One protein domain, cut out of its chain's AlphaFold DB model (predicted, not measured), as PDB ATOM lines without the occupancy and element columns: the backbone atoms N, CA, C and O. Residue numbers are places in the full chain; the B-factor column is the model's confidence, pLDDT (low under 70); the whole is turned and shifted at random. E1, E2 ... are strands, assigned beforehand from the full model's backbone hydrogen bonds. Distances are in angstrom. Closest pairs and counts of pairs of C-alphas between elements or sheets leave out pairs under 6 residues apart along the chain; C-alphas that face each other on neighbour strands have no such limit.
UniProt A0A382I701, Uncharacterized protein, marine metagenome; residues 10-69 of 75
ATOM      1  N   GLY A  10      24.594 -11.217  -8.131       94.69
ATOM      2  CA  GLY A  10      24.539  -9.783  -7.843       94.69
ATOM      3  C   GLY A  10      23.104  -9.253  -7.877       94.69
ATOM      4  O   GLY A  10      22.437  -9.284  -8.915       94.69
ATOM      5  N   GLN A  11      22.621  -8.730  -6.752       97.00
ATOM      6  CA  GLN A  11      21.322  -8.069  -6.638       97.00
ATOM      7  C   GLN A  11      21.495  -6.551  -6.603       97.00
ATOM      8  O   GLN A  11      22.185  -6.016  -5.746       97.00
ATOM      9  N   ILE A  12      20.786  -5.822  -7.467       98.38
ATOM     10  CA  ILE A  12      20.758  -4.354  -7.409       98.38
ATOM     11  C   ILE A  12      20.036  -3.899  -6.136       98.38
ATOM     12  O   ILE A  12      18.865  -4.224  -5.927       98.38
ATOM     13  N   LEU A  13      20.720  -3.098  -5.322       98.25
ATOM     14  CA  LEU A  13      20.154  -2.450  -4.140       98.25
ATOM     15  C   LEU A  13      19.784  -0.988  -4.400       98.25
ATOM     16  O   LEU A  13      18.780  -0.508  -3.880       98.25
ATOM     17  N   SER A  14      20.593  -0.270  -5.182       98.44
ATOM     18  CA  SER A  14      20.379   1.149  -5.486       98.44
ATOM     19  C   SER A  14      21.074   1.542  -6.788       98.44
ATOM     20  O   SER A  14      22.057   0.919  -7.179       98.44
ATOM     21  N   LEU A  15      20.567   2.581  -7.451       98.44
ATOM     22  CA  LEU A  15      21.153   3.178  -8.660       98.44
ATOM     23  C   LEU A  15      21.607   4.631  -8.446       98.44
ATOM     24  O   LEU A  15      22.077   5.263  -9.388       98.44
ATOM     25  N   ASP A  16      21.428   5.171  -7.239       98.44
ATOM     26  CA  ASP A  16      21.691   6.581  -6.931       98.44
ATOM     27  C   ASP A  16      22.462   6.746  -5.614       98.44
ATOM     28  O   ASP A  16      22.169   7.603  -4.784       98.44
ATOM     29  N   GLU A  17      23.449   5.877  -5.382       98.44
ATOM     30  CA  GLU A  17      24.327   6.010  -4.220       98.44
ATOM     31  C   GLU A  17      25.373   7.107  -4.427       98.44
ATOM     32  O   GLU A  17      25.848   7.365  -5.541       98.44
ATOM     33  N   THR A  18      25.772   7.725  -3.316       98.50
ATOM     34  CA  THR A  18      26.945   8.597  -3.250       98.50
ATOM     35  C   THR A  18      27.980   7.957  -2.340       98.50
ATOM     36  O   THR A  18      27.684   7.663  -1.183       98.50
ATOM     37  N   ILE A  19      29.200   7.770  -2.842       97.75
ATOM     38  CA  ILE A  19      30.302   7.180  -2.082       97.75
ATOM     39  C   ILE A  19      31.547   8.056  -2.147       97.75
ATOM     40  O   ILE A  19      31.879   8.637  -3.180       97.75
ATOM     41  N   VAL A  20      32.231   8.156  -1.011       98.06
ATOM     42  CA  VAL A  20      33.491   8.883  -0.867       98.06
ATOM     43  C   VAL A  20      34.611   7.863  -0.753       98.06
ATOM     44  O   VAL A  20      34.567   6.995   0.117       98.06
ATOM     45  N   THR A  21      35.610   7.985  -1.617       97.75
ATOM     46  CA  THR A  21      36.847   7.203  -1.592       97.75
ATOM     47  C   THR A  21      38.049   8.146  -1.489       97.75
ATOM     48  O   THR A  21      37.896   9.362  -1.659       97.75
ATOM     49  N   PRO A  22      39.267   7.634  -1.239       98.19
ATOM     50  CA  PRO A  22      40.464   8.471  -1.261       98.19
ATOM     51  C   PRO A  22      40.745   9.118  -2.627       98.19
ATOM     52  O   PRO A  22      41.291  10.218  -2.664       98.19
ATOM     53  N   PHE A  23      40.336   8.489  -3.736       97.56
ATOM     54  CA  PHE A  23      40.435   9.092  -5.070       97.56
ATOM     55  C   PHE A  23      39.467  10.270  -5.266       97.56
ATOM     56  O   PHE A  23      39.804  11.253  -5.925       97.56
ATOM     57  N   GLY A  24      38.255  10.191  -4.708       97.44
ATOM     58  CA  GLY A  24      37.259  11.245  -4.857       97.44
ATOM     59  C   GLY A  24      35.856  10.846  -4.410       97.44
ATOM     60  O   GLY A  24      35.632   9.799  -3.811       97.44
ATOM     61  N   THR A  25      34.888  11.717  -4.692       98.44
ATOM     62  CA  THR A  25      33.463  11.441  -4.451       98.44
ATOM     63  C   THR A  25      32.779  11.057  -5.753       98.44
ATOM     64  O   THR A  25      32.889  11.774  -6.746       98.44
ATOM     65  N   PHE A  26      32.028   9.964  -5.717       98.44
ATOM     66  CA  PHE A  26      31.210   9.488  -6.823       98.44
ATOM     67  C   PHE A  26      29.731   9.588  -6.464       98.44
ATOM     68  O   PHE A  26      29.336   9.289  -5.341       98.44
ATOM     69  N   THR A  27      28.916   9.994  -7.432       98.38
ATOM     70  CA  THR A  27      27.452  10.125  -7.324       98.38
ATOM     71  C   THR A  27      26.782   9.292  -8.410       98.38
ATOM     72  O   THR A  27      27.436   9.010  -9.416       98.38
ATOM     73  N   GLN A  28      25.491   8.978  -8.271       98.31
ATOM     74  CA  GLN A  28      24.760   8.119  -9.218       98.31
ATOM     75  C   GLN A  28      25.419   6.736  -9.355       98.31
ATOM     76  O   GLN A  28      25.563   6.196 -10.454       98.31
ATOM     77  N   CYS A  29      25.910   6.199  -8.234       98.69
ATOM     78  CA  CYS A  29      26.552   4.893  -8.210       98.69
ATOM     79  C   CYS A  29      25.507   3.778  -8.148       98.69
ATOM     80  O   CYS A  29      24.544   3.850  -7.380       98.69
ATOM     81  N   LEU A  30      25.758   2.709  -8.903       98.75
ATOM     82  CA  LEU A  30      25.094   1.427  -8.702       98.75
ATOM     83  C   LEU A  30      25.650   0.800  -7.425       98.75
ATOM     84  O   LEU A  30      26.865   0.719  -7.265       98.75
ATOM     85  N   LYS A  31      24.764   0.317  -6.557       98.56
ATOM     86  CA  LYS A  31      25.109  -0.546  -5.432       98.56
ATOM     87  C   LYS A  31      24.489  -1.921  -5.620       98.56
ATOM     88  O   LYS A  31      23.274  -2.007  -5.834       98.56
ATOM     89  N   THR A  32      25.290  -2.968  -5.481       98.31
ATOM     90  CA  THR A  32      24.825  -4.358  -5.467       98.31
ATOM     91  C   THR A  32      25.019  -5.005  -4.099       98.31
ATOM     92  O   THR A  32      25.804  -4.524  -3.281       98.31
ATOM     93  N   LEU A  33      24.230  -6.044  -3.841       97.00
ATOM     94  CA  LEU A  33      24.505  -7.090  -2.867       97.00
ATOM     95  C   LEU A  33      25.005  -8.301  -3.646       97.00
ATOM     96  O   LEU A  33      24.264  -8.819  -4.483       97.00
ATOM     97  N   ASP A  34      26.212  -8.736  -3.338       94.94
ATOM     98  CA  ASP A  34      26.848  -9.888  -3.947       94.94
ATOM     99  C   ASP A  34      26.855 -11.043  -2.933       94.94
ATOM    100  O   ASP A  34      27.148 -10.845  -1.750       94.94
ATOM    101  N   THR A  35      26.463 -12.234  -3.388       93.56
ATOM    102  CA  THR A  35      26.374 -13.459  -2.575       93.56
ATOM    103  C   THR A  35      26.883 -14.661  -3.357       93.56
ATOM    104  O   THR A  35      26.593 -14.758  -4.551       93.56
ATOM    105  N   ASP A  36      27.501 -15.619  -2.671       89.94
ATOM    106  CA  ASP A  36      27.934 -16.895  -3.245       89.94
ATOM    107  C   ASP A  36      27.206 -18.066  -2.556       89.94
ATOM    108  O   ASP A  36      27.149 -18.167  -1.326       89.94
ATOM    109  N   ALA A  37      26.611 -18.963  -3.344       88.69
ATOM    110  CA  ALA A  37      25.953 -20.163  -2.830       88.69
ATOM    111  C   ALA A  37      26.946 -21.184  -2.243       88.69
ATOM    112  O   ALA A  37      26.562 -21.972  -1.369       88.69
ATOM    113  N   LEU A  38      28.210 -21.152  -2.674       87.25
ATOM    114  CA  LEU A  38      29.306 -21.945  -2.117       87.25
ATOM    115  C   LEU A  38      29.803 -21.374  -0.782       87.25
ATOM    116  O   LEU A  38      30.248 -22.139   0.080       87.25
ATOM    117  N   GLU A  39      29.627 -20.067  -0.563       85.56
ATOM    118  CA  GLU A  39      29.942 -19.362   0.684       85.56
ATOM    119  C   GLU A  39      28.707 -18.636   1.265       85.56
ATOM    120  O   GLU A  39      28.671 -17.409   1.333       85.56
ATOM    121  N   PRO A  40      27.693 -19.354   1.799       82.75
ATOM    122  CA  PRO A  40      26.395 -18.772   2.190       82.75
ATOM    123  C   PRO A  40      26.434 -17.721   3.314       82.75
ATOM    124  O   PRO A  40      25.397 -17.182   3.711       82.75
ATOM    125  N   GLY A  41      27.600 -17.529   3.930       84.19
ATOM    126  CA  GLY A  41      27.837 -16.525   4.962       84.19
ATOM    127  C   GLY A  41      28.416 -15.220   4.426       84.19
ATOM    128  O   GLY A  41      28.383 -14.246   5.175       84.19
ATOM    129  N   LEU A  42      28.918 -15.224   3.186       87.25
ATOM    130  CA  LEU A  42      29.529 -14.083   2.527       87.25
ATOM    131  C   LEU A  42      28.441 -13.244   1.856       87.25
ATOM    132  O   LEU A  42      27.748 -13.685   0.937       87.25
ATOM    133  N   GLU A  43      28.278 -12.027   2.357       92.94
ATOM    134  CA  GLU A  43      27.441 -11.002   1.746       92.94
ATOM    135  C   GLU A  43      28.300  -9.750   1.587       92.94
ATOM    136  O   GLU A  43      28.788  -9.206   2.581       92.94
ATOM    137  N   GLU A  44      28.471  -9.274   0.358       94.81
ATOM    138  CA  GLU A  44      29.270  -8.091   0.049       94.81
ATOM    139  C   GLU A  44      28.410  -6.994  -0.568       94.81
ATOM    140  O   GLU A  44      27.518  -7.241  -1.373       94.81
ATOM    141  N   HIS A  45      28.696  -5.742  -0.232       96.94
ATOM    142  CA  HIS A  45      28.200  -4.607  -0.991       96.94
ATOM    143  C   HIS A  45      29.273  -4.117  -1.952       96.94
ATOM    144  O   HIS A  45      30.381  -3.803  -1.516       96.94
ATOM    145  N   LYS A  46      28.923  -3.950  -3.228       97.81
ATOM    146  CA  LYS A  46      29.814  -3.352  -4.231       97.81
ATOM    147  C   LYS A  46      29.213  -2.080  -4.795       97.81
ATOM    148  O   LYS A  46      28.000  -1.988  -4.989       97.81
ATOM    149  N   TRP A  47      30.060  -1.085  -5.038       98.56
ATOM    150  CA  TRP A  47      29.683   0.196  -5.625       98.56
ATOM    151  C   TRP A  47      30.382   0.389  -6.958       98.56
ATOM    152  O   TRP A  47      31.602   0.260  -7.051       98.56
ATOM    153  N   TYR A  48      29.609   0.789  -7.965       98.62
ATOM    154  CA  TYR A  48      30.098   1.051  -9.308       98.62
ATOM    155  C   TYR A  48      29.755   2.474  -9.736       98.62
ATOM    156  O   TYR A  48      28.588   2.872  -9.717       98.62
ATOM    157  N   ALA A  49      30.766   3.227 -10.166       98.44
ATOM    158  CA  ALA A  49      30.601   4.576 -10.687       98.44
ATOM    159  C   ALA A  49      30.566   4.576 -12.231       98.44
ATOM    160  O   ALA A  49      31.405   3.923 -12.870       98.44
ATOM    161  N   PRO A  50      29.640   5.325 -12.863       97.69
ATOM    162  CA  PRO A  50      29.583   5.456 -14.316       97.69
ATOM    163  C   PRO A  50      30.912   5.939 -14.913       97.69
ATOM    164  O   PRO A  50      31.495   6.915 -14.451       97.69
ATOM    165  N   GLY A  51      31.388   5.256 -15.958       95.38
ATOM    166  CA  GLY A  51      32.653   5.584 -16.628       95.38
ATOM    167  C   GLY A  51      33.922   5.145 -15.886       95.38
ATOM    168  O   GLY A  51      35.006   5.332 -16.430       95.38
ATOM    169  N   VAL A  52      33.799   4.543 -14.695       96.62
ATOM    170  CA  VAL A  52      34.931   4.036 -13.897       96.62
ATOM    171  C   VAL A  52      34.830   2.528 -13.669       96.62
ATOM    172  O   VAL A  52      35.796   1.813 -13.914       96.62
ATOM    173  N   GLY A  53      33.663   2.027 -13.256       97.31
ATOM    174  CA  GLY A  53      33.503   0.643 -12.798       97.31
ATOM    175  C   GLY A  53      33.490   0.565 -11.273       97.31
ATOM    176  O   GLY A  53      32.955   1.469 -10.636       97.31
ATOM    177  N   ALA A  54      34.031  -0.510 -10.694       97.75
ATOM    178  CA  ALA A  54      34.039  -0.719  -9.246       97.75
ATOM    179  C   ALA A  54      34.877   0.357  -8.537       97.75
ATOM    180  O   ALA A  54      36.016   0.626  -8.919       97.75
ATOM    181  N   VAL A  55      34.302   0.983  -7.509       98.44
ATOM    182  CA  VAL A  55      34.954   2.040  -6.718       98.44
ATOM    183  C   VAL A  55      35.014   1.727  -5.228       98.44
ATOM    184  O   VAL A  55      35.832   2.326  -4.527       98.44
ATOM    185  N   ALA A  56      34.185   0.801  -4.746       97.94
ATOM    186  CA  ALA A  56      34.300   0.248  -3.404       97.94
ATOM    187  C   ALA A  56      33.665  -1.141  -3.307       97.94
ATOM    188  O   ALA A  56      32.681  -1.418  -3.995       97.94
ATOM    189  N   GLU A  57      34.182  -1.955  -2.396       97.00
ATOM    190  CA  GLU A  57      33.634  -3.247  -1.986       97.00
ATOM    191  C   GLU A  57      33.741  -3.335  -0.463       97.00
ATOM    192  O   GLU A  57      34.741  -2.906   0.118       97.00
ATOM    193  N   ARG A  58      32.685  -3.808   0.195       95.25
ATOM    194  CA  ARG A  58      32.640  -3.963   1.651       95.25
ATOM    195  C   ARG A  58      31.932  -5.249   1.998       95.25
ATOM    196  O   ARG A  58      30.768  -5.408   1.623       95.25
ATOM    197  N   GLU A  59      32.571  -6.087   2.794       91.00
ATOM    198  CA  GLU A  59      31.869  -7.194   3.424       91.00
ATOM    199  C   GLU A  59      30.787  -6.639   4.360       91.00
ATOM    200  O   GLU A  59      31.023  -5.812   5.243       91.00
ATOM    201  N   PHE A  60      29.548  -7.057   4.123       81.31
ATOM    202  CA  PHE A  60      28.419  -6.776   4.999       81.31
ATOM    203  C   PHE A  60      28.283  -7.859   6.074       81.31
ATOM    204  O   PHE A  60      27.857  -7.579   7.199       81.31
ATOM    205  N   LYS A  61      28.658  -9.095   5.732       77.56
ATOM    206  CA  LYS A  61      28.631 -10.265   6.609       77.56
ATOM    207  C   LYS A  61      29.714 -11.241   6.154       77.56
ATOM    208  O   LYS A  61      29.739 -11.612   4.989       77.56
ATOM    209  N   GLY A  62      30.597 -11.629   7.071       64.75
ATOM    210  CA  GLY A  62      31.744 -12.496   6.764       64.75
ATOM    211  C   GLY A  62      33.049 -12.015   7.402       64.75
ATOM    212  O   GLY A  62      33.802 -12.845   7.908       64.75
ATOM    213  N   GLY A  63      33.226 -10.694   7.522       72.62
ATOM    214  CA  GLY A  63      34.416 -10.048   8.083       72.62
ATOM    215  C   GLY A  63      34.315  -8.515   8.076       72.62
ATOM    216  O   GLY A  63      33.214  -7.966   8.167       72.62
ATOM    217  N   GLU A  64      35.464  -7.829   8.054       77.69
ATOM    218  CA  GLU A  64      35.585  -6.356   8.076       77.69
ATOM    219  C   GLU A  64      36.402  -5.822   6.881       77.69
ATOM    220  O   GLU A  64      36.912  -4.698   6.928       77.69
ATOM    221  N   ASP A  65      36.546  -6.615   5.817       86.38
ATOM    222  CA  ASP A  65      37.369  -6.237   4.672       86.38
ATOM    223  C   ASP A  65      36.692  -5.132   3.833       86.38
ATOM    224  O   ASP A  65      35.497  -5.166   3.518       86.38
ATOM    225  N   GLU A  66      37.484  -4.113   3.489       92.75
ATOM    226  CA  GLU A  66      37.083  -2.983   2.653       92.75
ATOM    227  C   GLU A  66      38.118  -2.757   1.547       92.75
ATOM    228  O   GLU A  66      39.315  -2.593   1.797       92.75
ATOM    229  N   LEU A  67      37.625  -2.657   0.314       96.44
ATOM    230  CA  LEU A  67      38.379  -2.186  -0.839       96.44
ATOM    231  C   LEU A  67      37.785  -0.857  -1.300       96.44
ATOM    232  O   LEU A  67      36.572  -0.722  -1.434       96.44
ATOM    233  N   VAL A  68      38.635   0.135  -1.569       97.88
ATOM    234  CA  VAL A  68      38.216   1.453  -2.072       97.88
ATOM    235  C   VAL A  68      39.184   1.966  -3.129       97.88
ATOM    236  O   VAL A  68      40.396   1.768  -3.035       97.88
ATOM    237  N   LEU A  69      38.661   2.673  -4.130       98.06
ATOM    238  CA  LEU A  69      39.482   3.283  -5.169       98.06
ATOM    239  C   LEU A  69      40.313   4.434  -4.592       98.06
ATOM    240  O   LEU A  69      39.769   5.453  -4.152       98.06
TER     241      LEU A  69
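What this domain is: This is residues 10 to 69 of the 75 residues of an uncharacterized protein of marine metagenome (UniProt A0A382I701). One strongly twisted, curled sheet of five strands makes the body; its first hairpin, E1 and E2, bends sharply and turns its far half across the sheet. The printed part has 60 residues, 42 of them in five named strands and with no named helix; its class is all strand, and the strands make a meander, each the antiparallel neighbour of the one before, in order E1 E2 E3 E4 E5. It is compact, radius of gyration of the C-alphas 11.5 A, spanning 33 by 21 by 14 A.

How they stand to each other: E1, residues 10 to 20, and E2, residues 25 to 36, form a hairpin, with N 11 and O 33 2.8 A apart; each bends by 86 degrees, at residues 16 and 28. E3, residues 43 to 49, pairs with E2 through N 32 and O 46, 2.9 A. E4, residues 53 to 61, pairs with E3 through N 47 and O 56, 2.8 A. Edge strand E5, residues 66 to 68, pairs with E4 through N 57 and O 67, 2.9 A.

Where its parts are: E1 measures 21.8 A from C-alpha 10 at (24.539, -9.783, -7.843), E2 28.9 A, E3 20.2 A, E4 22.8 A, and E5 6.6 A to C-alpha 68 at (38.216, 1.453, -2.072).

The domain as a whole: The C-alphas of Gly 24 and Leu 38, farthest apart, are 34.2 A apart. The printed part has no cut and no long link; residue 62 is under pLDDT 70.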